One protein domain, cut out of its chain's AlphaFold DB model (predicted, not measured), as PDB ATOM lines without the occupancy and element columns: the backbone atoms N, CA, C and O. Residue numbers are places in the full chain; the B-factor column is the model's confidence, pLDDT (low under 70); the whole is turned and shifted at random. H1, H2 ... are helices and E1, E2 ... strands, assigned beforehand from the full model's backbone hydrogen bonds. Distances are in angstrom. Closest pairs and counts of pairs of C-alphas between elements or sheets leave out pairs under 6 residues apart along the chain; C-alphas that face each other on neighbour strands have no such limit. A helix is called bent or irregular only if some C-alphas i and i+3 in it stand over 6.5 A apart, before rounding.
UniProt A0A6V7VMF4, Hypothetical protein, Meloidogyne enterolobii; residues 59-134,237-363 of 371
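This is residues 59 to 134 and 237 to 363 of the 371 residues of the protein "Hypothetical protein" of Meloidogyne enterolobii (UniProt A0A6V7VMF4). A hairpin of two strands, E1 and E2, sits at one end of an elongated helical body, and helix H6 sits at the other end. Between them the long helices H5 and H7 run side by side in opposite directions, with the shorter H1 packed on H5; H8 crosses H5, and the kinked H4, the longest helix, packs on E1 with residues 121 to 131, while H3 lies beside it. The printed part has 203 residues with nine named helices and two named strands, in the order H1 H2 H3 H4 H5 H6 H7 E1 E2 H8 H9; the sheet E1 - E2 is antiparallel, and the class is mostly helix. The whole is compact, with a radius of gyration of the C-alphas of 18.3 A, and spans 57 by 38 by 33 A.

E1, residues 312 to 318, and E2, residues 321 to 327, form a hairpin, antiparallel at 158 degrees. N 314 and O 325 are within hydrogen-bond range at 2.8 A, as are N 316 and O 323 at 3.0 A. The closest C-alphas of E1 and H4, residues 105 to 131, are those of Phe 316 and Met 129, 5.6 A apart. H4 has a kink of 33 degrees near residue 116. With residues 119 to 126 alone it touches H5, residues 237 to 256, at a steep tilt of 61 degrees; the closest C-alphas are those of Val 122 and Leu 239, 7.2 A apart. H5 touches H7, residues 282 to 303, at a shallow tilt of 22 degrees, opposite ways, closest at the C-alphas of Gln 244 and Val 289, 5.7 A. H1, residues 61 to 71, touches H5 at a shallow tilt of 33 degrees, only just short of steep, closest at the C-alphas of Leu 71 and Ile 240, 6.9 A. H1, H5 and H7 form an up and down bundle, each helix running against the one before it in the chain. H8, residues 332 to 342, touches H5 about perpendicular, at 78 degrees, closest at the C-alphas of Glu 336 and Met 245, 6.8 A. H3, residues 87 to 96, only just touches H1, with 3 pairs of C-alphas within 8 A, the closest those of Glu 94 and Leu 70, 7.0 A. H2, residues 76 to 81, is close to H7 but not clearly touching; the C-alphas of Val 76 and Phe 299 are 6.3 A apart. H9, residues 358 to 362, touches H1, closest at the C-alphas of Phe 362 and Val 62, 5.5 A. H6, residues 258 to 270, is close to H5 but not clearly touching, at 82 degrees, and is apart from H7. Every O i to N i+4 pair is within hydrogen-bond range in H1, H2, H3, H5 and H6, against 21 of 23 in H4, 17 of 18 in H7, 6 of 7 in H8 and 0 of 1 in H9, where 2 of 2 O i to N i+3 pairs are.

H1 begins at C-alpha 61, (218.204, 452.592, 500.944). H4 measures 36.5 A from first to last C-alpha, H7 31.3 A, H5 29.1 A and H6 18.0 A. E1 is 18.1 A long and E2 18.4 A. H5 begins after the cut at C-alpha 237, (210.343, 445.654, 482.293). H2, H3 and H8 are shorter. H9 is only just irregular, with C-alphas 358 and 361 6.8 A apart, and ends at C-alpha 362, (212.452, 459.224, 500.199).

The two C-alphas farthest apart, those of Pro 134 and Asp 275, are 57.7 A apart. Residues 135 to 236 are not printed, and C-alphas 134 and 237 are 21.4 A apart across the cut. The links H6 to H7 and H8 to H9 are long. The mean pLDDT of the printed part is 75.6; residues 98 to 113, 134, 257 to 281 and 339 to 363 are under 70.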
ATOM      1  N   PHE A  59     223.814 450.977 495.706       77.50
ATOM      2  CA  PHE A  59     222.598 451.726 495.995       77.50
ATOM      3  C   PHE A  59     222.424 451.888 497.500       77.50
ATOM      4  O   PHE A  59     222.637 450.942 498.266       77.50
ATOM      5  N   SER A  60     222.040 453.092 497.911       73.19
ATOM      6  CA  SER A  60     221.567 453.366 499.265       73.19
ATOM      7  C   SER A  60     220.085 453.000 499.412       73.19
ATOM      8  O   SER A  60     219.356 452.856 498.429       73.19
ATOM      9  N   LEU A  61     219.612 452.888 500.656       72.00
ATOM     10  CA  LEU A  61     218.204 452.592 500.944       72.00
ATOM     11  C   LEU A  61     217.249 453.666 500.397       72.00
ATOM     12  O   LEU A  61     216.150 453.372 499.927       72.00
ATOM     13  N   VAL A  62     217.699 454.915 500.445       71.31
ATOM     14  CA  VAL A  62     216.995 456.082 499.920       71.31
ATOM     15  C   VAL A  62     216.808 455.971 498.407       71.31
ATOM     16  O   VAL A  62     215.698 456.149 497.910       71.31
ATOM     17  N   GLU A  63     217.876 455.627 497.681       77.50
ATOM     18  CA  GLU A  63     217.825 455.443 496.227       77.50
ATOM     19  C   GLU A  63     216.878 454.300 495.853       77.50
ATOM     20  O   GLU A  63     216.046 454.459 494.963       77.50
ATOM     21  N   ILE A  64     216.949 453.172 496.569       79.88
ATOM     22  CA  ILE A  64     216.051 452.028 496.353       79.88
ATOM     23  C   ILE A  64     214.588 452.443 496.556       79.88
ATOM     24  O   ILE A  64     213.742 452.150 495.714       79.88
ATOM     25  N   SER A  65     214.287 453.163 497.636       77.12
ATOM     26  CA  SER A  65     212.923 453.610 497.952       77.12
ATOM     27  C   SER A  65     212.368 454.580 496.911       77.12
ATOM     28  O   SER A  65     211.215 454.462 496.493       77.12
ATOM     29  N   PHE A  66     213.198 455.514 496.444       79.12
ATOM     30  CA  PHE A  66     212.844 456.404 495.346       79.12
ATOM     31  C   PHE A  66     212.520 455.626 494.066       79.12
ATOM     32  O   PHE A  66     211.505 455.894 493.429       79.12
ATOM     33  N   LEU A  67     213.357 454.648 493.711       86.50
ATOM     34  CA  LEU A  67     213.179 453.850 492.501       86.50
ATOM     35  C   LEU A  67     211.900 453.010 492.566       86.50
ATOM     36  O   LEU A  67     211.157 452.993 491.591       86.50
ATOM     37  N   ILE A  68     211.582 452.401 493.712       86.69
ATOM     38  CA  ILE A  68     210.304 451.699 493.921       86.69
ATOM     39  C   ILE A  68     209.124 452.651 493.675       86.69
ATOM     40  O   ILE A  68     208.251 452.369 492.856       86.69
ATOM     41  N   ASN A  69     209.127 453.814 494.334       82.50
ATOM     42  CA  ASN A  69     208.054 454.803 494.209       82.50
ATOM     43  C   ASN A  69     207.900 455.338 492.778       82.50
ATOM     44  O   ASN A  69     206.784 455.611 492.336       82.50
ATOM     45  N   LEU A  70     209.008 455.507 492.057       86.31
ATOM     46  CA  LEU A  70     209.016 455.921 490.658       86.31
ATOM     47  C   LEU A  70     208.425 454.834 489.753       86.31
ATOM     48  O   LEU A  70     207.560 455.132 488.929       86.31
ATOM     49  N   LEU A  71     208.875 453.583 489.903       89.81
ATOM     50  CA  LEU A  71     208.428 452.482 489.053       89.81
ATOM     51  C   LEU A  71     206.938 452.176 489.241       89.81
ATOM     52  O   LEU A  71     206.232 451.983 488.253       89.81
ATOM     53  N   ASN A  72     206.436 452.263 490.476       88.19
ATOM     54  CA  ASN A  72     205.016 452.079 490.792       88.19
ATOM     55  C   ASN A  72     204.085 453.107 490.110       88.19
ATOM     56  O   ASN A  72     202.874 452.902 490.057       88.19
ATOM     57  N   LYS A  73     204.616 454.213 489.569       88.69
ATOM     58  CA  LYS A  73     203.834 455.264 488.885       88.69
ATOM     59  C   LYS A  73     203.771 455.125 487.364       88.69
ATOM     60  O   LYS A  73     203.095 455.927 486.703       88.69
ATOM     61  N   ILE A  74     204.497 454.169 486.790       92.44
ATOM     62  CA  ILE A  74     204.609 453.993 485.341       92.44
ATOM     63  C   ILE A  74     204.044 452.619 484.973       92.44
ATOM     64  O   ILE A  74     204.740 451.610 484.985       92.44
ATOM     65  N   GLY A  75     202.756 452.604 484.626       92.81
ATOM     66  CA  GLY A  75     202.096 451.447 484.019       92.81
ATOM     67  C   GLY A  75     202.368 451.331 482.516       92.81
ATOM     68  O   GLY A  75     202.878 452.263 481.883       92.81
ATOM     69  N   VAL A  76     201.986 450.193 481.930       93.12
ATOM     70  CA  VAL A  76     202.116 449.934 480.484       93.12
ATOM     71  C   VAL A  76     201.331 450.967 479.676       93.12
ATOM     72  O   VAL A  76     201.841 451.508 478.696       93.12
ATOM     73  N   GLU A  77     200.115 451.281 480.116       92.75
ATOM     74  CA  GLU A  77     199.194 452.224 479.477       92.75
ATOM     75  C   GLU A  77     199.858 453.592 479.321       92.75
ATOM     76  O   GLU A  77     199.852 454.185 478.249       92.75
ATOM     77  N   LYS A  78     200.568 454.036 480.360       93.75
ATOM     78  CA  LYS A  78     201.286 455.311 480.359       93.75
ATOM     79  C   LYS A  78     202.425 455.358 479.341       93.75
ATOM     80  O   LYS A  78     202.714 456.418 478.786       93.75
ATOM     81  N   ILE A  79     203.091 454.226 479.103       95.12
ATOM     82  CA  ILE A  79     204.127 454.116 478.070       95.12
ATOM     83  C   ILE A  79     203.497 454.139 476.673       95.12
ATOM     84  O   ILE A  79     204.064 454.763 475.774       95.12
ATOM     85  N   ILE A  80     202.333 453.505 476.500       93.00
ATOM     86  CA  ILE A  80     201.565 453.538 475.248       93.00
ATOM     87  C   ILE A  80     201.092 454.967 474.950       93.00
ATOM     88  O   ILE A  80     201.293 455.454 473.840       93.00
ATOM     89  N   ASP A  81     200.546 455.673 475.942       91.00
ATOM     90  CA  ASP A  81     200.049 457.048 475.791       91.00
ATOM     91  C   ASP A  81     201.169 458.038 475.440       91.00
ATOM     92  O   ASP A  81     200.968 458.997 474.695       91.00
ATOM     93  N   LYS A  82     202.389 457.793 475.931       91.00
ATOM     94  CA  LYS A  82     203.583 458.595 475.626       91.00
ATOM     95  C   LYS A  82     204.376 458.018 474.442       91.00
ATOM     96  O   LYS A  82     205.609 458.041 474.463       91.00
ATOM     97  N   SER A  83     203.690 457.555 473.392       89.69
ATOM     98  CA  SER A  83     204.262 456.802 472.256       89.69
ATOM     99  C   SER A  83     205.443 457.477 471.541       89.69
ATOM    100  O   SER A  83     206.317 456.807 470.978       89.69
ATOM    101  N   THR A  84     205.505 458.809 471.582       90.75
ATOM    102  CA  THR A  84     206.553 459.619 470.950       90.75
ATOM    103  C   THR A  84     207.782 459.847 471.834       90.75
ATOM    104  O   THR A  84     208.852 460.170 471.311       90.75
ATOM    105  N   LYS A  85     207.672 459.657 473.156       93.38
ATOM    106  CA  LYS A  85     208.766 459.878 474.111       93.38
ATOM    107  C   LYS A  85     209.627 458.625 474.265       93.38
ATOM    108  O   LYS A  85     209.156 457.494 474.174       93.38
ATOM    109  N   ASN A  86     210.917 458.821 474.522       93.25
ATOM    110  CA  ASN A  86     211.788 457.732 474.964       93.25
ATOM    111  C   ASN A  86     211.615 457.495 476.477       93.25
ATOM    112  O   ASN A  86     211.118 458.367 477.193       93.25
ATOM    113  N   ILE A  87     212.052 456.331 476.967       93.38
ATOM    114  CA  ILE A  87     211.871 455.949 478.373       93.38
ATOM    115  C   ILE A  87     212.516 456.924 479.369       93.38
ATOM    116  O   ILE A  87     211.954 457.165 480.431       93.38
ATOM    117  N   ILE A  88     213.642 457.546 479.008       91.31
ATOM    118  CA  ILE A  88     214.316 458.553 479.840       91.31
ATOM    119  C   ILE A  88     213.411 459.765 480.039       91.31
ATOM    120  O   ILE A  88     213.208 460.191 481.168       91.31
ATOM    121  N   SER A  89     212.811 460.282 478.967       91.00
ATOM    122  CA  SER A  89     211.879 461.405 479.049       91.00
ATOM    123  C   SER A  89     210.610 461.046 479.824       91.00
ATOM    124  O   SER A  89     210.085 461.888 480.543       91.00
ATOM    125  N   ILE A  90     210.125 459.803 479.716       92.12
ATOM    126  CA  ILE A  90     208.983 459.329 480.516       92.12
ATOM    127  C   ILE A  90     209.345 459.333 482.003       92.12
ATOM    128  O   ILE A  90     208.585 459.872 482.800       92.12
ATOM    129  N   ILE A  91     210.508 458.787 482.367       89.75
ATOM    130  CA  ILE A  91     211.000 458.781 483.748       89.75
ATOM    131  C   ILE A  91     211.190 460.213 484.263       89.75
ATOM    132  O   ILE A  91     210.726 460.536 485.350       89.75
ATOM    133  N   GLN A  92     211.817 461.091 483.479       86.56
ATOM    134  CA  GLN A  92     212.039 462.490 483.853       86.56
ATOM    135  C   GLN A  92     210.729 463.248 484.080       86.56
ATOM    136  O   GLN A  92     210.635 464.003 485.045       86.56
ATOM    137  N   ASP A  93     209.710 463.036 483.238       87.56
ATOM    138  CA  ASP A  93     208.382 463.601 483.479       87.56
ATOM    139  C   ASP A  93     207.873 463.183 484.869       87.56
ATOM    140  O   ASP A  93     207.443 464.034 485.640       87.56
ATOM    141  N   GLU A  94     207.951 461.893 485.213       86.31
ATOM    142  CA  GLU A  94     207.464 461.392 486.507       86.31
ATOM    143  C   GLU A  94     208.231 461.939 487.698       86.31
ATOM    144  O   GLU A  94     207.627 462.232 488.731       86.31
ATOM    145  N   ILE A  95     209.540 462.124 487.547       80.94
ATOM    146  CA  ILE A  95     210.363 462.773 488.565       80.94
ATOM    147  C   ILE A  95     209.882 464.212 488.781       80.94
ATOM    148  O   ILE A  95     209.700 464.630 489.920       80.94
ATOM    149  N   ASN A  96     209.598 464.947 487.702       77.62
ATOM    150  CA  ASN A  96     209.116 466.328 487.775       77.62
ATOM    151  C   ASN A  96     207.706 466.455 488.382       77.62
ATOM    152  O   ASN A  96     207.365 467.516 488.904       77.62
ATOM    153  N   PHE A  97     206.890 465.397 488.318       73.12
ATOM    154  CA  PHE A  97     205.559 465.341 488.937       73.12
ATOM    155  C   PHE A  97     205.575 464.882 490.401       73.12
ATOM    156  O   PHE A  97     204.527 464.904 491.055       73.12
ATOM    157  N   LEU A  98     206.721 464.457 490.947       66.38
ATOM    158  CA  LEU A  98     206.815 464.184 492.378       66.38
ATOM    159  C   LEU A  98     206.584 465.486 493.164       66.38
ATOM    160  O   LEU A  98     207.085 466.534 492.752       66.38
ATOM    161  N   PRO A  99     205.815 465.452 494.274       56.38
ATOM    162  CA  PRO A  99     205.548 466.644 495.068       56.38
ATOM    163  C   PRO A  99     206.860 467.351 495.402       56.38
ATOM    164  O   PRO A  99     207.747 466.753 496.009       56.38
ATOM    165  N   LYS A 100     206.981 468.618 494.991       54.72
ATOM    166  CA  LYS A 100     208.124 469.462 495.339       54.72
ATOM    167  C   LYS A 100     208.158 469.632 496.855       54.72
ATOM    168  O   LYS A 100     207.417 470.436 497.420       54.72
ATOM    169  N   LEU A 101     208.995 468.847 497.517       45.75
ATOM    170  CA  LEU A 101     209.240 468.939 498.948       45.75
ATOM    171  C   LEU A 101     210.147 470.159 499.181       45.75
ATOM    172  O   LEU A 101     211.358 470.060 499.082       45.75
ATOM    173  N   SER A 102     209.515 471.327 499.353       42.06
ATOM    174  CA  SER A 102     210.030 472.625 499.845       42.06
ATOM    175  C   SER A 102     211.529 472.977 499.678       42.06
ATOM    176  O   SER A 102     212.385 472.360 500.292       42.06
ATOM    177  N   GLN A 103     211.798 474.095 498.985       40.22
ATOM    178  CA  GLN A 103     212.940 475.044 499.043       40.22
ATOM    179  C   GLN A 103     214.420 474.592 499.121       40.22
ATOM    180  O   GLN A 103     215.268 475.438 498.851       40.22
ATOM    181  N   THR A 104     214.791 473.331 499.356       47.47
ATOM    182  CA  THR A 104     216.186 472.851 499.178       47.47
ATOM    183  C   THR A 104     216.381 472.151 497.826       47.47
ATOM    184  O   THR A 104     217.031 471.120 497.714       47.47
ATOM    185  N   GLU A 105     215.793 472.713 496.761       48.09
ATOM    186  CA  GLU A 105     215.671 472.105 495.422       48.09
ATOM    187  C   GLU A 105     217.013 471.735 494.746       48.09
ATOM    188  O   GLU A 105     217.051 470.787 493.959       48.09
ATOM    189  N   GLU A 106     218.116 472.430 495.045       48.16
ATOM    190  CA  GLU A 106     219.400 472.225 494.348       48.16
ATOM    191  C   GLU A 106     220.175 470.985 494.822       48.16
ATOM    192  O   GLU A 106     220.744 470.259 494.003       48.16
ATOM    193  N   ASN A 107     220.152 470.687 496.121       47.81
ATOM    194  CA  ASN A 107     220.853 469.531 496.685       47.81
ATOM    195  C   ASN A 107     220.100 468.217 496.394       47.81
ATOM    196  O   ASN A 107     220.729 467.193 496.112       47.81
ATOM    197  N   TYR A 108     218.761 468.248 496.345       52.47
ATOM    198  CA  TYR A 108     217.947 467.105 495.914       52.47
ATOM    199  C   TYR A 108     218.283 466.649 494.496       52.47
ATOM    200  O   TYR A 108     218.573 465.470 494.277       52.47
ATOM    201  N   LEU A 109     218.260 467.573 493.529       54.16
ATOM    202  CA  LEU A 109     218.506 467.250 492.123       54.16
ATOM    203  C   LEU A 109     219.906 466.661 491.912       54.16
ATOM    204  O   LEU A 109     220.070 465.732 491.122       54.16
ATOM    205  N   PHE A 110     220.907 467.174 492.635       54.69
ATOM    206  CA  PHE A 110     222.293 466.728 492.509       54.69
ATOM    207  C   PHE A 110     222.464 465.242 492.846       54.69
ATOM    208  O   PHE A 110     223.090 464.501 492.087       54.69
ATOM    209  N   HIS A 111     221.863 464.773 493.938       56.81
ATOM    210  CA  HIS A 111     221.947 463.361 494.305       56.81
ATOM    211  C   HIS A 111     221.094 462.462 493.402       56.81
ATOM    212  O   HIS A 111     221.492 461.330 493.124       56.81
ATOM    213  N   PHE A 112     219.970 462.969 492.883       65.38
ATOM    214  CA  PHE A 112     219.174 462.234 491.900       65.38
ATOM    215  C   PHE A 112     219.899 462.028 490.583       65.38
ATOM    216  O   PHE A 112     219.720 460.977 489.975       65.38
ATOM    217  N   ASN A 113     220.748 462.970 490.173       68.75
ATOM    218  CA  ASN A 113     221.568 462.793 488.980       68.75
ATOM    219  C   ASN A 113     222.478 461.566 489.122       68.75
ATOM    220  O   ASN A 113     222.499 460.732 488.227       68.75
ATOM    221  N   GLY A 114     223.108 461.363 490.286       73.56
ATOM    222  CA  GLY A 114     223.943 460.180 490.528       73.56
ATOM    223  C   GLY A 114     223.170 458.853 490.511       73.56
ATOM    224  O   GLY A 114     223.657 457.854 489.983       73.56
ATOM    225  N   THR A 115     221.948 458.818 491.053       76.81
ATOM    226  CA  THR A 115     221.069 457.637 490.946       76.81
ATOM    227  C   THR A 115     220.607 457.415 489.509       76.81
ATOM    228  O   THR A 115     220.560 456.280 489.034       76.81
ATOM    229  N   PHE A 116     220.279 458.497 488.806       81.12
ATOM    230  CA  PHE A 116     219.824 458.458 487.426       81.12
ATOM    231  C   PHE A 116     220.929 457.989 486.480       81.12
ATOM    232  O   PHE A 116     220.641 457.193 485.596       81.12
ATOM    233  N   ASP A 117     222.186 458.376 486.708       82.75
ATOM    234  CA  ASP A 117     223.341 457.904 485.939       82.75
ATOM    235  C   ASP A 117     223.490 456.375 486.034       82.75
ATOM    236  O   ASP A 117     223.656 455.700 485.016       82.75
ATOM    237  N   LYS A 118     223.316 455.798 487.235       85.25
ATOM    238  CA  LYS A 118     223.326 454.332 487.433       85.25
ATOM    239  C   LYS A 118     222.203 453.651 486.643       85.25
ATOM    240  O   LYS A 118     222.426 452.638 485.988       85.25
ATOM    241  N   ILE A 119     220.992 454.208 486.681       87.06
ATOM    242  CA  ILE A 119     219.840 453.678 485.933       87.06
ATOM    243  C   ILE A 119     220.007 453.867 484.424       87.06
ATOM    244  O   ILE A 119     219.612 453.005 483.638       87.06
ATOM    245  N   TYR A 120     220.624 454.967 484.005       89.00
ATOM    246  CA  TYR A 120     220.912 455.255 482.611       89.00
ATOM    247  C   TYR A 120     221.830 454.190 482.008       89.00
ATOM    248  O   TYR A 120     221.566 453.734 480.898       89.00
ATOM    249  N   GLU A 121     222.834 453.707 482.744       88.25
ATOM    250  CA  GLU A 121     223.662 452.580 482.294       88.25
ATOM    251  C   GLU A 121     222.832 451.311 482.024       88.25
ATOM    252  O   GLU A 121     223.013 450.673 480.983       88.25
ATOM    253  N   VAL A 122     221.870 450.982 482.897       88.88
ATOM    254  CA  VAL A 122     220.950 449.842 482.700       88.88
ATOM    255  C   VAL A 122     220.079 450.049 481.452       88.88
ATOM    256  O   VAL A 122     219.925 449.144 480.627       88.88
ATOM    257  N   ILE A 123     219.564 451.266 481.250       91.69
ATOM    258  CA  ILE A 123     218.788 451.639 480.056       91.69
ATOM    259  C   ILE A 123     219.626 451.480 478.783       91.69
ATOM    260  O   ILE A 123     219.150 450.910 477.798       91.69
ATOM    261  N   VAL A 124     220.865 451.981 478.777       91.38
ATOM    262  CA  VAL A 124     221.763 451.906 477.618       91.38
ATOM    263  C   VAL A 124     222.108 450.456 477.295       91.38
ATOM    264  O   VAL A 124     222.077 450.084 476.122       91.38
ATOM    265  N   TYR A 125     222.353 449.619 478.305       90.12
ATOM    266  CA  TYR A 125     222.605 448.191 478.115       90.12
ATOM    267  C   TYR A 125     221.463 447.503 477.354       90.12
ATOM    268  O   TYR A 125     221.674 446.921 476.285       90.12
ATOM    269  N   HIS A 126     220.225 447.640 477.836       91.38
ATOM    270  CA  HIS A 126     219.068 447.013 477.189       91.38
ATOM    271  C   HIS A 126     218.724 447.652 475.836       91.38
ATOM    272  O   HIS A 126     218.274 446.964 474.915       91.38
ATOM    273  N   LYS A 127     219.002 448.948 475.659       92.94
ATOM    274  CA  LYS A 127     218.890 449.625 474.360       92.94
ATOM    275  C   LYS A 127     219.889 449.072 473.341       92.94
ATOM    276  O   LYS A 127     219.503 448.846 472.194       92.94
ATOM    277  N   ASN A 128     221.142 448.835 473.729       90.88
ATOM    278  CA  ASN A 128     222.154 448.249 472.846       90.88
ATOM    279  C   ASN A 128     221.763 446.834 472.417       90.88
ATOM    280  O   ASN A 128     221.871 446.504 471.237       90.88
ATOM    281  N   MET A 129     221.216 446.043 473.339       90.19
ATOM    282  CA  MET A 129     220.687 444.717 473.030       90.19
ATOM    283  C   MET A 129     219.539 444.763 472.005       90.19
ATOM    284  O   MET A 129     219.544 443.990 471.048       90.19
ATOM    285  N   LEU A 130     218.591 445.701 472.134       91.19
ATOM    286  CA  LEU A 130     217.527 445.895 471.136       91.19
ATOM    287  C   LEU A 130     218.064 446.367 469.778       91.19
ATOM    288  O   LEU A 130     217.555 445.965 468.734       91.19
ATOM    289  N   ASN A 131     219.087 447.223 469.771       89.75
ATOM    290  CA  ASN A 131     219.697 447.722 468.536       89.75
ATOM    291  C   ASN A 131     220.491 446.644 467.787       89.75
ATOM    292  O   ASN A 131     220.668 446.755 466.574       89.75
ATOM    293  N   ALA A 132     220.950 445.614 468.497       87.00
ATOM    294  CA  ALA A 132     221.637 444.467 467.923       87.00
ATOM    295  C   ALA A 132     220.694 443.453 467.267       87.00
ATOM    296  O   ALA A 132     221.157 442.508 466.625       87.00
ATOM    297  N   LEU A 133     219.375 443.639 467.399       83.25
ATOM    298  CA  LEU A 133     218.417 442.787 466.719       83.25
ATOM    299  C   LEU A 133     218.665 442.840 465.209       83.25
ATOM    300  O   LEU A 133     218.747 443.934 464.631       83.25
ATOM    301  N   PRO A 134     218.791 441.674 464.549       66.94
ATOM    302  CA  PRO A 134     219.009 441.647 463.122       66.94
ATOM    303  C   PRO A 134     217.874 442.417 462.465       66.94
ATOM    304  O   PRO A 134     216.697 442.189 462.747       66.94
ATOM    305  N   TRP A 237     210.446 446.977 481.678       95.44
ATOM    306  CA  TRP A 237     210.343 445.654 482.293       95.44
ATOM    307  C   TRP A 237     211.673 445.224 482.926       95.44
ATOM    308  O   TRP A 237     211.717 444.862 484.099       95.44
ATOM    309  N   HIS A 238     212.781 445.364 482.196       91.50
ATOM    310  CA  HIS A 238     214.107 445.047 482.725       91.50
ATOM    311  C   HIS A 238     214.534 445.942 483.900       91.50
ATOM    312  O   HIS A 238     215.207 445.462 484.813       91.50
ATOM    313  N   LEU A 239     214.130 447.218 483.913       92.44
ATOM    314  CA  LEU A 239     214.346 448.100 485.061       92.44
ATOM    315  C   LEU A 239     213.588 447.614 486.301       92.44
ATOM    316  O   LEU A 239     214.156 447.634 487.389       92.44
ATOM    317  N   ILE A 240     212.348 447.140 486.150       92.81
ATOM    318  CA  ILE A 240     211.569 446.586 487.266       92.81
ATOM    319  C   ILE A 240     212.286 445.386 487.881       92.81
ATOM    320  O   ILE A 240     212.484 445.364 489.096       92.81
ATOM    321  N   VAL A 241     212.747 444.439 487.054       89.62
ATOM    322  CA  VAL A 241     213.506 443.271 487.534       89.62
ATOM    323  C   VAL A 241     214.767 443.702 488.282       89.62
ATOM    324  O   VAL A 241     215.032 443.243 489.393       89.62
ATOM    325  N   PHE A 242     215.528 444.629 487.699       89.19
ATOM    326  CA  PHE A 242     216.748 445.150 488.308       89.19
ATOM    327  C   PHE A 242     216.489 445.762 489.696       89.19
ATOM    328  O   PHE A 242     217.189 445.444 490.659       89.19
ATOM    329  N   ILE A 243     215.453 446.598 489.834       90.38
ATOM    330  CA  ILE A 243     215.093 447.190 491.128       90.38
ATOM    331  C   ILE A 243     214.590 446.128 492.102       90.38
ATOM    332  O   ILE A 243     215.019 446.125 493.252       90.38
ATOM    333  N   GLN A 244     213.753 445.190 491.667       89.25
ATOM    334  CA  GLN A 244     213.260 444.111 492.522       89.25
ATOM    335  C   GLN A 244     214.411 443.309 493.150       89.25
ATOM    336  O   GLN A 244     214.370 442.988 494.340       89.25
ATOM    337  N   MET A 245     215.476 443.043 492.392       84.00
ATOM    338  CA  MET A 245     216.675 442.384 492.909       84.00
ATOM    339  C   MET A 245     217.432 443.214 493.941       84.00
ATOM    340  O   MET A 245     217.914 442.660 494.931       84.00
ATOM    341  N   LEU A 246     217.518 444.533 493.751       84.88
ATOM    342  CA  LEU A 246     218.082 445.429 494.764       84.88
ATOM    343  C   LEU A 246     217.290 445.348 496.070       84.88
ATOM    344  O   LEU A 246     217.891 445.254 497.143       84.88
ATOM    345  N   VAL A 247     215.957 445.317 495.984       86.44
ATOM    346  CA  VAL A 247     215.092 445.167 497.161       86.44
ATOM    347  C   VAL A 247     215.306 443.813 497.831       86.44
ATOM    348  O   VAL A 247     215.530 443.766 499.038       86.44
ATOM    349  N   LYS A 248     215.308 442.711 497.069       84.19
ATOM    350  CA  LYS A 248     215.585 441.364 497.599       84.19
ATOM    351  C   LYS A 248     216.951 441.301 498.289       84.19
ATOM    352  O   LYS A 248     217.047 440.803 499.410       84.19
ATOM    353  N   SER A 249     217.985 441.877 497.671       80.88
ATOM    354  CA  SER A 249     219.335 441.961 498.243       80.88
ATOM    355  C   SER A 249     219.347 442.721 499.570       80.88
ATOM    356  O   SER A 249     219.938 442.252 500.546       80.88
ATOM    357  N   PHE A 250     218.644 443.857 499.642       80.25
ATOM    358  CA  PHE A 250     218.467 444.601 500.886       80.25
ATOM    359  C   PHE A 250     217.726 443.777 501.951       80.25
ATOM    360  O   PHE A 250     218.167 443.723 503.099       80.25
ATOM    361  N   VAL A 251     216.644 443.084 501.581       80.50
ATOM    362  CA  VAL A 251     215.857 442.268 502.517       80.50
ATOM    363  C   VAL A 251     216.685 441.130 503.110       80.50
ATOM    364  O   VAL A 251     216.671 440.908 504.323       80.50
ATOM    365  N   GLU A 252     217.454 440.425 502.283       78.94
ATOM    366  CA  GLU A 252     218.365 439.381 502.751       78.94
ATOM    367  C   GLU A 252     219.462 439.929 503.663       78.94
ATOM    368  O   GLU A 252     219.778 439.322 504.690       78.94
ATOM    369  N   PHE A 253     220.043 441.070 503.291       74.31
ATOM    370  CA  PHE A 253     221.050 441.746 504.094       74.31
ATOM    371  C   PHE A 253     220.495 442.125 505.476       74.31
ATOM    372  O   PHE A 253     221.103 441.788 506.494       74.31
ATOM    373  N   TYR A 254     219.307 442.737 505.528       73.69
ATOM    374  CA  TYR A 254     218.630 443.110 506.772       73.69
ATOM    375  C   TYR A 254     218.371 441.896 507.673       73.69
ATOM    376  O   TYR A 254     218.662 441.933 508.867       73.69
ATOM    377  N   ARG A 255     217.883 440.781 507.108       78.06
ATOM    378  CA  ARG A 255     217.620 439.543 507.866       78.06
ATOM    379  C   ARG A 255     218.889 438.957 508.493       78.06
ATOM    380  O   ARG A 255     218.822 438.435 509.603       78.06
ATOM    381  N   LYS A 256     220.038 439.060 507.815       78.06
ATOM    382  CA  LYS A 256     221.342 438.590 508.322       78.06
ATOM    383  C   LYS A 256     221.933 439.525 509.384       78.06
ATOM    384  O   LYS A 256     222.540 439.044 510.335       78.06
ATOM    385  N   ASN A 257     221.718 440.838 509.252       69.38
ATOM    386  CA  ASN A 257     222.358 441.880 510.066       69.38
ATOM    387  C   ASN A 257     221.356 442.738 510.869       69.38
ATOM    388  O   ASN A 257     221.561 443.939 511.052       69.38
ATOM    389  N   ASN A 258     220.275 442.133 511.376       65.31
ATOM    390  CA  ASN A 258     219.138 442.839 511.991       65.31
ATOM    391  C   ASN A 258     219.557 443.833 513.100       65.31
ATOM    392  O   ASN A 258     219.116 444.980 513.121       65.31
ATOM    393  N   ASN A 259     220.488 443.437 513.977       61.03
ATOM    394  CA  ASN A 259     220.952 444.293 515.076       61.03
ATOM    395  C   ASN A 259     221.709 445.544 514.602       61.03
ATOM    396  O   ASN A 259     221.591 446.593 515.231       61.03
ATOM    397  N   TYR A 260     222.472 445.448 513.508       61.31
ATOM    398  CA  TYR A 260     223.212 446.583 512.951       61.31
ATOM    399  C   TYR A 260     222.240 447.636 512.418       61.31
ATOM    400  O   TYR A 260     222.286 448.791 512.830       61.31
ATOM    401  N   TYR A 261     221.271 447.202 511.609       59.50
ATOM    402  CA  TYR A 261     220.305 448.104 510.994       59.50
ATOM    403  C   TYR A 261     219.320 448.686 512.006       59.50
ATOM    404  O   TYR A 261     218.990 449.865 511.940       59.50
ATOM    405  N   LYS A 262     218.891 447.896 512.998       59.38
ATOM    406  CA  LYS A 262     218.066 448.409 514.094       59.38
ATOM    407  C   LYS A 262     218.774 449.541 514.838       59.38
ATOM    408  O   LYS A 262     218.127 450.529 515.147       59.38
ATOM    409  N   ASN A 263     220.079 449.431 515.084       59.06
ATOM    410  CA  ASN A 263     220.853 450.461 515.782       59.06
ATOM    411  C   ASN A 263     221.178 451.671 514.897       59.06
ATOM    412  O   ASN A 263     221.134 452.802 515.373       59.06
ATOM    413  N   GLU A 264     221.486 451.447 513.621       58.41
ATOM    414  CA  GLU A 264     221.784 452.509 512.660       58.41
ATOM    415  C   GLU A 264     220.525 453.318 512.326       58.41
ATOM    416  O   GLU A 264     220.514 454.531 512.492       58.41
ATOM    417  N   LEU A 265     219.405 452.670 512.004       56.72
ATOM    418  CA  LEU A 265     218.131 453.361 511.794       56.72
ATOM    419  C   LEU A 265     217.625 454.067 513.060       56.72
ATOM    420  O   LEU A 265     217.066 455.161 512.975       56.72
ATOM    421  N   LEU A 266     217.838 453.467 514.238       56.94
ATOM    422  CA  LEU A 266     217.494 454.085 515.520       56.94
ATOM    423  C   LEU A 266     218.371 455.309 515.817       56.94
ATOM    424  O   LEU A 266     217.874 456.272 516.396       56.94
ATOM    425  N   SER A 267     219.644 455.322 515.411       55.16
ATOM    426  CA  SER A 267     220.515 456.488 515.604       55.16
ATOM    427  C   SER A 267     220.078 457.680 514.739       55.16
ATOM    428  O   SER A 267     220.104 458.812 515.220       55.16
ATOM    429  N   TYR A 268     219.549 457.438 513.531       54.75
ATOM    430  CA  TYR A 268     218.911 458.475 512.704       54.75
ATOM    431  C   TYR A 268     217.556 458.934 513.256       54.75
ATOM    432  O   TYR A 268     217.260 460.128 513.236       54.75
ATOM    433  N   TYR A 269     216.765 458.015 513.814       53.72
ATOM    434  CA  TYR A 269     215.517 458.323 514.521       53.72
ATOM    435  C   TYR A 269     215.755 459.229 515.746       53.72
ATOM    436  O   TYR A 269     215.027 460.197 515.956       53.72
ATOM    437  N   ILE A 270     216.813 458.966 516.523       51.91
ATOM    438  CA  ILE A 270     217.204 459.777 517.691       51.91
ATOM    439  C   ILE A 270     217.770 461.149 517.272       51.91
ATOM    440  O   ILE A 270     217.642 462.115 518.022       51.91
ATOM    441  N   ALA A 271     218.342 461.272 516.067       53.47
ATOM    442  CA  ALA A 271     218.913 462.517 515.541       53.47
ATOM    443  C   ALA A 271     217.880 463.572 515.070       53.47
ATOM    444  O   ALA A 271     218.286 464.641 514.611       53.47
ATOM    445  N   GLY A 272     216.572 463.324 515.232       48.00
ATOM    446  CA  GLY A 272     215.557 464.384 515.306       48.00
ATOM    447  C   GLY A 272     214.919 464.848 513.990       48.00
ATOM    448  O   GLY A 272     214.857 466.051 513.752       48.00
ATOM    449  N   LEU A 273     214.413 463.936 513.148       51.94
ATOM    450  CA  LEU A 273     213.753 464.314 511.881       51.94
ATOM    451  C   LEU A 273     212.274 463.908 511.713       51.94
ATOM    452  O   LEU A 273     211.677 464.355 510.738       51.94
ATOM    453  N   THR A 274     211.633 463.171 512.632       47.03
ATOM    454  CA  THR A 274     210.168 462.936 512.579       47.03
ATOM    455  C   THR A 274     209.547 462.645 513.958       47.03
ATOM    456  O   THR A 274     209.965 461.709 514.632       47.03
ATOM    457  N   ASP A 275     208.487 463.375 514.338       45.34
ATOM    458  CA  ASP A 275     207.620 463.069 515.502       45.34
ATOM    459  C   ASP A 275     206.667 461.878 515.260       45.34
ATOM    460  O   ASP A 275     206.053 461.350 516.190       45.34
ATOM    461  N   ASN A 276     206.546 461.420 514.012       45.81
ATOM    462  CA  ASN A 276     205.778 460.224 513.680       45.81
ATOM    463  C   ASN A 276     206.665 458.985 513.867       45.81
ATOM    464  O   ASN A 276     207.820 459.000 513.462       45.81
ATOM    465  N   ARG A 277     206.121 457.933 514.499       45.75
ATOM    466  CA  ARG A 277     206.791 456.655 514.824       45.75
ATOM    467  C   ARG A 277     206.296 455.484 513.958       45.75
ATOM    468  O   ARG A 277     205.809 454.486 514.479       45.75
ATOM    469  N   GLU A 278     206.381 455.577 512.646       47.19
ATOM    470  CA  GLU A 278     206.347 454.412 511.758       47.19
ATOM    471  C   GLU A 278     207.762 453.836 511.656       47.19
ATOM    472  O   GLU A 278     208.689 454.379 511.053       47.19
ATOM    473  N   GLU A 279     207.941 452.702 512.319       51.22
ATOM    474  CA  GLU A 279     209.123 451.873 512.178       51.22
ATOM    475  C   GLU A 279     209.419 451.636 510.692       51.22
ATOM    476  O   GLU A 279     208.513 451.367 509.895       51.22
ATOM    477  N   ILE A 280     210.699 451.719 510.321       53.41
ATOM    478  CA  ILE A 280     211.175 451.246 509.024       53.41
ATOM    479  C   ILE A 280     210.867 449.766 508.933       53.41
ATOM    480  O   ILE A 280     211.625 448.919 509.402       53.41
ATOM    481  N   SER A 281     209.702 449.455 508.384       60.50
ATOM    482  CA  SER A 281     209.238 448.091 508.367       60.50
ATOM    483  C   SER A 281     209.828 447.420 507.147       60.50
ATOM    484  O   SER A 281     209.464 447.733 506.013       60.50
ATOM    485  N   ILE A 282     210.701 446.446 507.390       73.19
ATOM    486  CA  ILE A 282     211.149 445.493 506.374       73.19
ATOM    487  C   ILE A 282     209.964 444.922 505.575       73.19
ATOM    488  O   ILE A 282     210.083 444.714 504.372       73.19
ATOM    489  N   LYS A 283     208.784 444.811 506.205       77.31
ATOM    490  CA  LYS A 283     207.525 444.393 505.575       77.31
ATOM    491  C   LYS A 283     207.101 445.265 504.396       77.31
ATOM    492  O   LYS A 283     206.480 444.755 503.475       77.31
ATOM    493  N   LYS A 284     207.404 446.567 504.403       78.62
ATOM    494  CA  LYS A 284     207.073 447.455 503.277       78.62
ATOM    495  C   LYS A 284     207.971 447.179 502.069       78.62
ATOM    496  O   LYS A 284     207.492 447.221 500.946       78.62
ATOM    497  N   TYR A 285     209.234 446.814 502.296       82.44
ATOM    498  CA  TYR A 285     210.124 446.350 501.226       82.44
ATOM    499  C   TYR A 285     209.739 444.955 500.733       82.44
ATOM    500  O   TYR A 285     209.773 444.712 499.534       82.44
ATOM    501  N   GLU A 286     209.318 444.058 501.627       85.62
ATOM    502  CA  GLU A 286     208.750 442.760 501.239       85.62
ATOM    503  C   GLU A 286     207.502 442.948 500.364       85.62
ATOM    504  O   GLU A 286     207.442 442.398 499.271       85.62
ATOM    505  N   LYS A 287     206.568 443.818 500.772       88.44
ATOM    506  CA  LYS A 287     205.389 444.172 499.968       88.44
ATOM    507  C   LYS A 287     205.770 444.801 498.624       88.44
ATOM    508  O   LYS A 287     205.179 444.461 497.609       88.44
ATOM    509  N   ALA A 288     206.775 445.677 498.598       88.94
ATOM    510  CA  ALA A 288     207.259 446.276 497.357       88.94
ATOM    511  C   ALA A 288     207.816 445.230 496.374       88.94
ATOM    512  O   ALA A 288     207.684 445.409 495.168       88.94
ATOM    513  N   VAL A 289     208.410 444.128 496.853       90.19
ATOM    514  CA  VAL A 289     208.831 443.017 495.976       90.19
ATOM    515  C   VAL A 289     207.628 442.380 495.282       90.19
ATOM    516  O   VAL A 289     207.731 442.067 494.094       90.19
ATOM    517  N   ASP A 290     206.515 442.207 496.000       91.62
ATOM    518  CA  ASP A 290     205.274 441.650 495.454       91.62
ATOM    519  C   ASP A 290     204.610 442.622 494.464       91.62
ATOM    520  O   ASP A 290     204.229 442.217 493.368       91.62
ATOM    521  N   GLU A 291     204.544 443.914 494.799       92.19
ATOM    522  CA  GLU A 291     203.999 444.960 493.915       92.19
ATOM    523  C   GLU A 291     204.810 445.081 492.614       92.19
ATOM    524  O   GLU A 291     204.249 445.078 491.519       92.19
ATOM    525  N   LEU A 292     206.145 445.117 492.706       92.25
ATOM    526  CA  LEU A 292     207.012 445.143 491.526       92.25
ATOM    527  C   LEU A 292     206.858 443.876 490.679       92.25
ATOM    528  O   LEU A 292     206.938 443.959 489.454       92.25
ATOM    529  N   LYS A 293     206.612 442.718 491.305       93.38
ATOM    530  CA  LYS A 293     206.336 441.475 490.580       93.38
ATOM    531  C   LYS A 293     205.048 441.583 489.769       93.38
ATOM    532  O   LYS A 293     205.061 441.258 488.589       93.38
ATOM    533  N   GLU A 294     203.970 442.081 490.367       94.00
ATOM    534  CA  GLU A 294     202.697 442.275 489.668       94.00
ATOM    535  C   GLU A 294     202.857 443.212 488.459       94.00
ATOM    536  O   GLU A 294     202.375 442.920 487.363       94.00
ATOM    537  N   ILE A 295     203.604 444.310 488.619       93.88
ATOM    538  CA  ILE A 295     203.912 445.217 487.507       93.88
ATOM    539  C   ILE A 295     204.744 444.491 486.438       93.88
ATOM    540  O   ILE A 295     204.424 444.582 485.251       93.88
ATOM    541  N   ALA A 296     205.781 443.744 486.826       93.38
ATOM    542  CA  ALA A 296     206.599 442.973 485.889       93.38
ATOM    543  C   ALA A 296     205.764 441.951 485.100       93.38
ATOM    544  O   ALA A 296     205.936 441.841 483.886       93.38
ATOM    545  N   ASP A 297     204.835 441.258 485.759       94.06
ATOM    546  CA  ASP A 297     203.933 440.279 485.146       94.06
ATOM    547  C   ASP A 297     202.977 440.955 484.148       94.06
ATOM    548  O   ASP A 297     202.787 440.466 483.030       94.06
ATOM    549  N   ASN A 298     202.445 442.135 484.487       93.88
ATOM    550  CA  ASN A 298     201.610 442.928 483.580       93.88
ATOM    551  C   ASN A 298     202.368 443.313 482.303       93.88
ATOM    552  O   ASN A 298     201.865 443.112 481.193       93.88
ATOM    553  N   PHE A 299     203.602 443.803 482.442       95.06
ATOM    554  CA  PHE A 299     204.479 444.101 481.309       95.06
ATOM    555  C   PHE A 299     204.821 442.844 480.499       95.06
ATOM    556  O   PHE A 299     204.737 442.864 479.267       95.06
ATOM    557  N   MET A 300     205.150 441.736 481.169       94.69
ATOM    558  CA  MET A 300     205.478 440.473 480.510       94.69
ATOM    559  C   MET A 300     204.299 439.952 479.683       94.69
ATOM    560  O   MET A 300     204.477 439.564 478.530       94.69
ATOM    561  N   SER A 301     203.071 440.067 480.200       94.38
ATOM    562  CA  SER A 301     201.848 439.661 479.494       94.38
ATOM    563  C   SER A 301     201.636 440.382 478.152       94.38
ATOM    564  O   SER A 301     200.888 439.901 477.287       94.38
ATOM    565  N   VAL A 302     202.258 441.553 477.975       94.06
ATOM    566  CA  VAL A 302     202.291 442.305 476.717       94.06
ATOM    567  C   VAL A 302     203.490 441.871 475.886       94.06
ATOM    568  O   VAL A 302     203.304 441.498 474.730       94.06
ATOM    569  N   ILE A 303     204.691 441.845 476.473       93.94
ATOM    570  CA  ILE A 303     205.950 441.459 475.815       93.94
ATOM    571  C   ILE A 303     205.854 440.076 475.150       93.94
ATOM    572  O   ILE A 303     206.250 439.924 473.993       93.94
ATOM    573  N   GLU A 304     205.256 439.088 475.815       92.88
ATOM    574  CA  GLU A 304     205.067 437.732 475.279       92.88
ATOM    575  C   GLU A 304     204.231 437.701 473.994       92.88
ATOM    576  O   GLU A 304     204.409 436.833 473.136       92.88
ATOM    577  N   LYS A 305     203.332 438.675 473.815       92.50
ATOM    578  CA  LYS A 305     202.491 438.785 472.619       92.50
ATOM    579  C   LYS A 305     203.209 439.485 471.464       92.50
ATOM    580  O   LYS A 305     202.751 439.349 470.330       92.50
ATOM    581  N   LEU A 306     204.311 440.197 471.728       92.56
ATOM    582  CA  LEU A 306     205.055 440.976 470.737       92.56
ATOM    583  C   LEU A 306     206.044 440.096 469.979       92.56
ATOM    584  O   LEU A 306     207.167 439.852 470.420       92.56
ATOM    585  N   ASN A 307     205.654 439.665 468.780       89.56
ATOM    586  CA  ASN A 307     206.468 438.768 467.955       89.56
ATOM    587  C   ASN A 307     207.854 439.342 467.636       89.56
ATOM    588  O   ASN A 307     208.813 438.583 467.519       89.56
ATOM    589  N   ILE A 308     207.970 440.665 467.489       87.25
ATOM    590  CA  ILE A 308     209.246 441.318 467.164       87.25
ATOM    591  C   ILE A 308     210.297 441.179 468.276       87.25
ATOM    592  O   ILE A 308     211.495 441.216 468.002       87.25
ATOM    593  N   LEU A 309     209.852 440.973 469.519       90.50
ATOM    594  CA  LEU A 309     210.723 440.788 470.674       90.50
ATOM    595  C   LEU A 309     211.066 439.306 470.917       90.50
ATOM    596  O   LEU A 309     211.929 439.009 471.729       90.50
ATOM    597  N   GLN A 310     210.495 438.356 470.169       89.25
ATOM    598  CA  GLN A 310     210.749 436.909 470.328       89.25
ATOM    599  C   GLN A 310     212.049 436.434 469.645       89.25
ATOM    600  O   GLN A 310     212.143 435.314 469.134       89.25
ATOM    601  N   SER A 311     213.050 437.310 469.584       85.75
ATOM    602  CA  SER A 311     214.315 437.051 468.895       85.75
ATOM    603  C   SER A 311     215.240 436.151 469.714       85.75
ATOM    604  O   SER A 311     215.203 436.146 470.945       85.75
ATOM    605  N   LYS A 312     216.092 435.398 469.014       87.56
ATOM    606  CA  LYS A 312     217.036 434.438 469.599       87.56
ATOM    607  C   LYS A 312     218.458 434.693 469.114       87.56
ATOM    608  O   LYS A 312     218.634 435.277 468.048       87.56
ATOM    609  N   ASN A 313     219.437 434.195 469.869       86.81
ATOM    610  CA  ASN A 313     220.872 434.260 469.569       86.81
ATOM    611  C   ASN A 313     221.337 435.694 469.268       86.81
ATOM    612  O   ASN A 313     221.860 435.998 468.196       86.81
ATOM    613  N   ILE A 314     221.075 436.597 470.207       87.00
ATOM    614  CA  ILE A 314     221.412 438.011 470.087       87.00
ATOM    615  C   ILE A 314     222.835 438.208 470.547       87.00
ATOM    616  O   ILE A 314     223.205 437.799 471.643       87.00
ATOM    617  N   ILE A 315     223.605 438.896 469.721       87.31
ATOM    618  CA  ILE A 315     224.980 439.251 470.015       87.31
ATOM    619  C   ILE A 315     225.073 440.767 469.988       87.31
ATOM    620  O   ILE A 315     224.781 441.375 468.961       87.31
ATOM    621  N   PHE A 316     225.489 441.374 471.092       88.81
ATOM    622  CA  PHE A 316     225.579 442.826 471.213       88.81
ATOM    623  C   PHE A 316     226.826 443.255 471.973       88.81
ATOM    624  O   PHE A 316     227.474 442.449 472.638       88.81
ATOM    625  N   GLU A 317     227.169 444.532 471.856       87.56
ATOM    626  CA  GLU A 317     228.326 445.124 472.517       87.56
ATOM    627  C   GLU A 317     227.884 446.181 473.532       87.56
ATOM    628  O   GLU A 317     226.985 446.992 473.281       87.56
ATOM    629  N   PHE A 318     228.521 446.167 474.698       85.50
ATOM    630  CA  PHE A 318     228.334 447.163 475.741       85.50
ATOM    631  C   PHE A 318     229.638 447.335 476.520       85.50
ATOM    632  O   PHE A 318     230.227 446.349 476.959       85.50
ATOM    633  N   ASN A 319     230.096 448.580 476.685       84.69
ATOM    634  CA  ASN A 319     231.382 448.910 477.315       84.69
ATOM    635  C   ASN A 319     232.543 448.051 476.778       84.69
ATOM    636  O   ASN A 319     233.248 447.410 477.557       84.69
ATOM    637  N   GLU A 320     232.680 447.988 475.447       86.56
ATOM    638  CA  GLU A 320     233.735 447.243 474.728       86.56
ATOM    639  C   GLU A 320     233.718 445.719 474.963       86.56
ATOM    640  O   GLU A 320     234.619 444.989 474.545       86.56
ATOM    641  N   LYS A 321     232.681 445.206 475.636       83.31
ATOM    642  CA  LYS A 321     232.475 443.780 475.873       83.31
ATOM    643  C   LYS A 321     231.351 443.265 474.995       83.31
ATOM    644  O   LYS A 321     230.294 443.882 474.871       83.31
ATOM    645  N   LYS A 322     231.578 442.086 474.427       85.44
ATOM    646  CA  LYS A 322     230.598 441.354 473.632       85.44
ATOM    647  C   LYS A 322     229.781 440.435 474.537       85.44
ATOM    648  O   LYS A 322     230.351 439.653 475.294       85.44
ATOM    649  N   PHE A 323     228.466 440.517 474.415       83.81
ATOM    650  CA  PHE A 323     227.493 439.697 475.123       83.81
ATOM    651  C   PHE A 323     226.728 438.841 474.121       83.81
ATOM    652  O   PHE A 323     226.447 439.280 473.003       83.81
ATOM    653  N   GLU A 324     226.378 437.628 474.534       85.19
ATOM    654  CA  GLU A 324     225.512 436.734 473.777       85.19
ATOM    655  C   GLU A 324     224.329 436.328 474.649       85.19
ATOM    656  O   GLU A 324     224.496 435.932 475.802       85.19
ATOM    657  N   ARG A 325     223.127 436.412 474.082       82.38
ATOM    658  CA  ARG A 325     221.896 435.940 474.702       82.38
ATOM    659  C   ARG A 325     221.183 434.955 473.804       82.38
ATOM    660  O   ARG A 325     220.902 435.235 472.640       82.38
ATOM    661  N   LYS A 326     220.785 433.827 474.388       85.19
ATOM    662  CA  LYS A 326     219.993 432.813 473.692       85.19
ATOM    663  C   LYS A 326     218.612 433.338 473.294       85.19
ATOM    664  O   LYS A 326     218.186 433.083 472.172       85.19
ATOM    665  N   ASN A 327     217.942 434.076 474.176       86.94
ATOM    666  CA  ASN A 327     216.635 434.689 473.932       86.94
ATOM    667  C   ASN A 327     216.676 436.176 474.320       86.94
ATOM    668  O   ASN A 327     217.360 436.543 475.273       86.94
ATOM    669  N   LEU A 328     215.949 437.029 473.589       87.94
ATOM    670  CA  LEU A 328     215.789 438.443 473.961       87.94
ATOM    671  C   LEU A 328     214.953 438.573 475.230       87.94
ATOM    672  O   LEU A 328     215.343 439.259 476.173       87.94
ATOM    673  N   ILE A 329     213.788 437.925 475.192       88.75
ATOM    674  CA  ILE A 329     212.849 437.820 476.294       88.75
ATOM    675  C   ILE A 329     213.255 436.604 477.107       88.75
ATOM    676  O   ILE A 329     213.490 435.527 476.558       88.75
ATOM    677  N   ILE A 330     213.334 436.816 478.406       87.12
ATOM    678  CA  ILE A 330     213.706 435.834 479.412       87.12
ATOM    679  C   ILE A 330     212.654 435.882 480.518       87.12
ATOM    680  O   ILE A 330     211.990 436.912 480.678       87.12
ATOM    681  N   SER A 331     212.469 434.783 481.246       87.25
ATOM    682  CA  SER A 331     211.548 434.784 482.390       87.25
ATOM    683  C   SER A 331     212.056 435.708 483.500       87.25
ATOM    684  O   SER A 331     213.205 436.162 483.478       87.25
ATOM    685  N   LEU A 332     211.204 435.994 484.488       85.50
ATOM    686  CA  LEU A 332     211.632 436.752 485.660       85.50
ATOM    687  C   LEU A 332     212.781 436.032 486.384       85.50
ATOM    688  O   LEU A 332     213.771 436.663 486.731       85.50
ATOM    689  N   GLU A 333     212.687 434.710 486.541       85.69
ATOM    690  CA  GLU A 333     213.727 433.895 487.173       85.69
ATOM    691  C   GLU A 333     215.045 433.930 486.385       85.69
ATOM    692  O   GLU A 333     216.100 434.185 486.964       85.69
ATOM    693  N   GLU A 334     214.994 433.752 485.060       85.06
ATOM    694  CA  GLU A 334     216.179 433.840 484.194       85.06
ATOM    695  C   GLU A 334     216.818 435.239 484.251       85.06
ATOM    696  O   GLU A 334     218.043 435.378 484.270       85.06
ATOM    697  N   ALA A 335     215.993 436.290 484.296       82.06
ATOM    698  CA  ALA A 335     216.464 437.661 484.419       82.06
ATOM    699  C   ALA A 335     217.121 437.927 485.770       82.06
ATOM    700  O   ALA A 335     218.137 438.617 485.807       82.06
ATOM    701  N   GLU A 336     216.580 437.375 486.855       76.75
ATOM    702  CA  GLU A 336     217.176 437.482 488.186       76.75
ATOM    703  C   GLU A 336     218.557 436.818 488.245       76.75
ATOM    704  O   GLU A 336     219.514 437.397 488.768       76.75
ATOM    705  N   GLU A 337     218.701 435.635 487.649       77.56
ATOM    706  CA  GLU A 337     219.996 434.963 487.537       77.56
ATOM    707  C   GLU A 337     220.982 435.796 486.706       77.56
ATOM    708  O   GLU A 337     222.087 436.097 487.163       77.56
ATOM    709  N   GLU A 338     220.583 436.248 485.517       72.75
ATOM    710  CA  GLU A 338     221.473 436.981 484.619       72.75
ATOM    711  C   GLU A 338     221.903 438.338 485.184       72.75
ATOM    712  O   GLU A 338     223.083 438.693 485.133       72.75
ATOM    713  N   GLN A 339     220.971 439.098 485.754       64.88
ATOM    714  CA  GLN A 339     221.264 440.389 486.368       64.88
ATOM    715  C   GLN A 339     222.297 440.243 487.486       64.88
ATOM    716  O   GLN A 339     223.224 441.048 487.549       64.88
ATOM    717  N   SER A 340     222.234 439.171 488.286       61.03
ATOM    718  CA  SER A 340     223.231 438.904 489.335       61.03
ATOM    719  C   SER A 340     224.662 438.758 488.784       61.03
ATOM    720  O   SER A 340     225.641 439.056 489.479       61.03
ATOM    721  N   HIS A 341     224.784 438.351 487.516       57.47
ATOM    722  CA  HIS A 341     226.043 438.223 486.789       57.47
ATOM    723  C   HIS A 341     226.448 439.509 486.056       57.47
ATOM    724  O   HIS A 341     227.628 439.864 486.054       57.47
ATOM    725  N   VAL A 342     225.492 440.209 485.441       54.91
ATOM    726  CA  VAL A 342     225.740 441.371 484.573       54.91
ATOM    727  C   VAL A 342     225.897 442.652 485.387       54.91
ATOM    728  O   VAL A 342     226.917 443.339 485.270       54.91
ATOM    729  N   PHE A 343     224.923 442.947 486.245       57.47
ATOM    730  CA  PHE A 343     224.930 444.087 487.148       57.47
ATOM    731  C   PHE A 343     225.049 443.561 488.572       57.47
ATOM    732  O   PHE A 343     224.067 443.231 489.231       57.47
ATOM    733  N   ASN A 344     226.278 443.504 489.086       57.03
ATOM    734  CA  ASN A 344     226.503 443.154 490.485       57.03
ATOM    735  C   ASN A 344     226.139 444.353 491.372       57.03
ATOM    736  O   ASN A 344     227.006 445.077 491.873       57.03
ATOM    737  N   ALA A 345     224.837 444.590 491.475       55.38
ATOM    738  CA  ALA A 345     224.255 445.675 492.217       55.38
ATOM    739  C   ALA A 345     224.129 445.226 493.671       55.38
ATOM    740  O   ALA A 345     223.454 444.247 493.990       55.38
ATOM    741  N   LYS A 346     224.865 445.896 494.554       56.44
ATOM    742  CA  LYS A 346     224.884 445.563 495.978       56.44
ATOM    743  C   LYS A 346     224.350 446.730 496.773       56.44
ATOM    744  O   LYS A 346     224.740 447.877 496.545       56.44
ATOM    745  N   PHE A 347     223.538 446.413 497.771       54.53
ATOM    746  CA  PHE A 347     223.380 447.314 498.895       54.53
ATOM    747  C   PHE A 347     224.763 447.567 499.520       54.53
ATOM    748  O   PHE A 347     225.543 446.629 499.715       54.53
ATOM    749  N   SER A 348     225.095 448.828 499.793       53.28
ATOM    750  CA  SER A 348     226.327 449.177 500.502       53.28
ATOM    751  C   SER A 348     226.010 449.861 501.820       53.28
ATOM    752  O   SER A 348     225.319 450.874 501.822       53.28
ATOM    753  N   GLU A 349     226.593 449.341 502.901       47.75
ATOM    754  CA  GLU A 349     226.435 449.815 504.285       47.75
ATOM    755  C   GLU A 349     226.769 451.305 504.474       47.75
ATOM    756  O   GLU A 349     226.213 451.956 505.344       47.75
ATOM    757  N   ASN A 350     227.621 451.885 503.627       44.19
ATOM    758  CA  ASN A 350     228.142 453.237 503.827       44.19
ATOM    759  C   ASN A 350     227.608 454.237 502.802       44.19
ATOM    760  O   ASN A 350     228.243 454.409 501.768       44.19
ATOM    761  N   TYR A 351     226.506 454.924 503.114       47.16
ATOM    762  CA  TYR A 351     226.171 456.243 502.537       47.16
ATOM    763  C   TYR A 351     225.347 457.131 503.483       47.16
ATOM    764  O   TYR A 351     224.771 458.127 503.059       47.16
ATOM    765  N   PHE A 352     225.314 456.838 504.784       47.66
ATOM    766  CA  PHE A 352     224.742 457.777 505.750       47.66
ATOM    767  C   PHE A 352     225.770 458.787 506.300       47.66
ATOM    768  O   PHE A 352     225.568 459.405 507.350       47.66
ATOM    769  N   THR A 353     226.885 458.984 505.585       43.59
ATOM    770  CA  THR A 353     227.720 460.181 505.729       43.59
ATOM    771  C   THR A 353     226.873 461.389 505.328       43.59
ATOM    772  O   THR A 353     226.057 461.286 504.420       43.59
ATOM    773  N   GLY A 354     227.008 462.518 506.027       43.81
ATOM    774  CA  GLY A 354     226.061 463.648 506.023       43.81
ATOM    775  C   GLY A 354     225.718 464.337 504.689       43.81
ATOM    776  O   GLY A 354     225.061 465.370 504.734       43.81
ATOM    777  N   GLU A 355     226.115 463.788 503.544       44.97
ATOM    778  CA  GLU A 355     225.812 464.258 502.191       44.97
ATOM    779  C   GLU A 355     224.343 464.025 501.795       44.97
ATOM    780  O   GLU A 355     223.783 464.853 501.102       44.97
ATOM    781  N   HIS A 356     223.654 462.992 502.298       49.06
ATOM    782  CA  HIS A 356     222.296 462.647 501.828       49.06
ATOM    783  C   HIS A 356     221.149 463.020 502.781       49.06
ATOM    784  O   HIS A 356     220.048 462.479 502.659       49.06
ATOM    785  N   LYS A 357     221.376 463.938 503.734       50.62
ATOM    786  CA  LYS A 357     220.369 464.290 504.757       50.62
ATOM    787  C   LYS A 357     219.029 464.742 504.180       50.62
ATOM    788  O   LYS A 357     217.986 464.527 504.784       50.62
ATOM    789  N   GLU A 358     219.058 465.379 503.022       46.59
ATOM    790  CA  GLU A 358     217.850 465.904 502.404       46.59
ATOM    791  C   GLU A 358     216.991 464.770 501.846       46.59
ATOM    792  O   GLU A 358     215.793 464.729 502.091       46.59
ATOM    793  N   MET A 359     217.584 463.748 501.225       44.81
ATOM    794  CA  MET A 359     216.842 462.641 500.616       44.81
ATOM    795  C   MET A 359     216.187 461.673 501.622       44.81
ATOM    796  O   MET A 359     215.536 460.708 501.220       44.81
ATOM    797  N   PHE A 360     216.282 461.937 502.928       50.69
ATOM    798  CA  PHE A 360     215.529 461.212 503.952       50.69
ATOM    799  C   PHE A 360     214.008 461.294 503.758       50.69
ATOM    800  O   PHE A 360     213.295 460.393 504.189       50.69
ATOM    801  N   ILE A 361     213.507 462.279 503.011       45.69
ATOM    802  CA  ILE A 361     212.117 462.331 502.531       45.69
ATOM    803  C   ILE A 361     211.739 461.229 501.523       45.69
ATOM    804  O   ILE A 361     210.566 461.135 501.182       45.69
ATOM    805  N   PHE A 362     212.690 460.415 501.036       46.12
ATOM    806  CA  PHE A 362     212.452 459.224 500.199       46.12
ATOM    807  C   PHE A 362     212.646 457.903 500.955       46.12
ATOM    808  O   PHE A 362     212.199 456.872 500.465       46.12
ATOM    809  N   LEU A 363     213.123 457.937 502.210       49.62
ATOM    810  CA  LEU A 363     212.870 456.838 503.145       49.62
ATOM    811  C   LEU A 363     211.365 456.503 503.324       49.62
ATOM    812  O   LEU A 363     211.091 455.369 503.695       49.62
TER     813      LEU A 363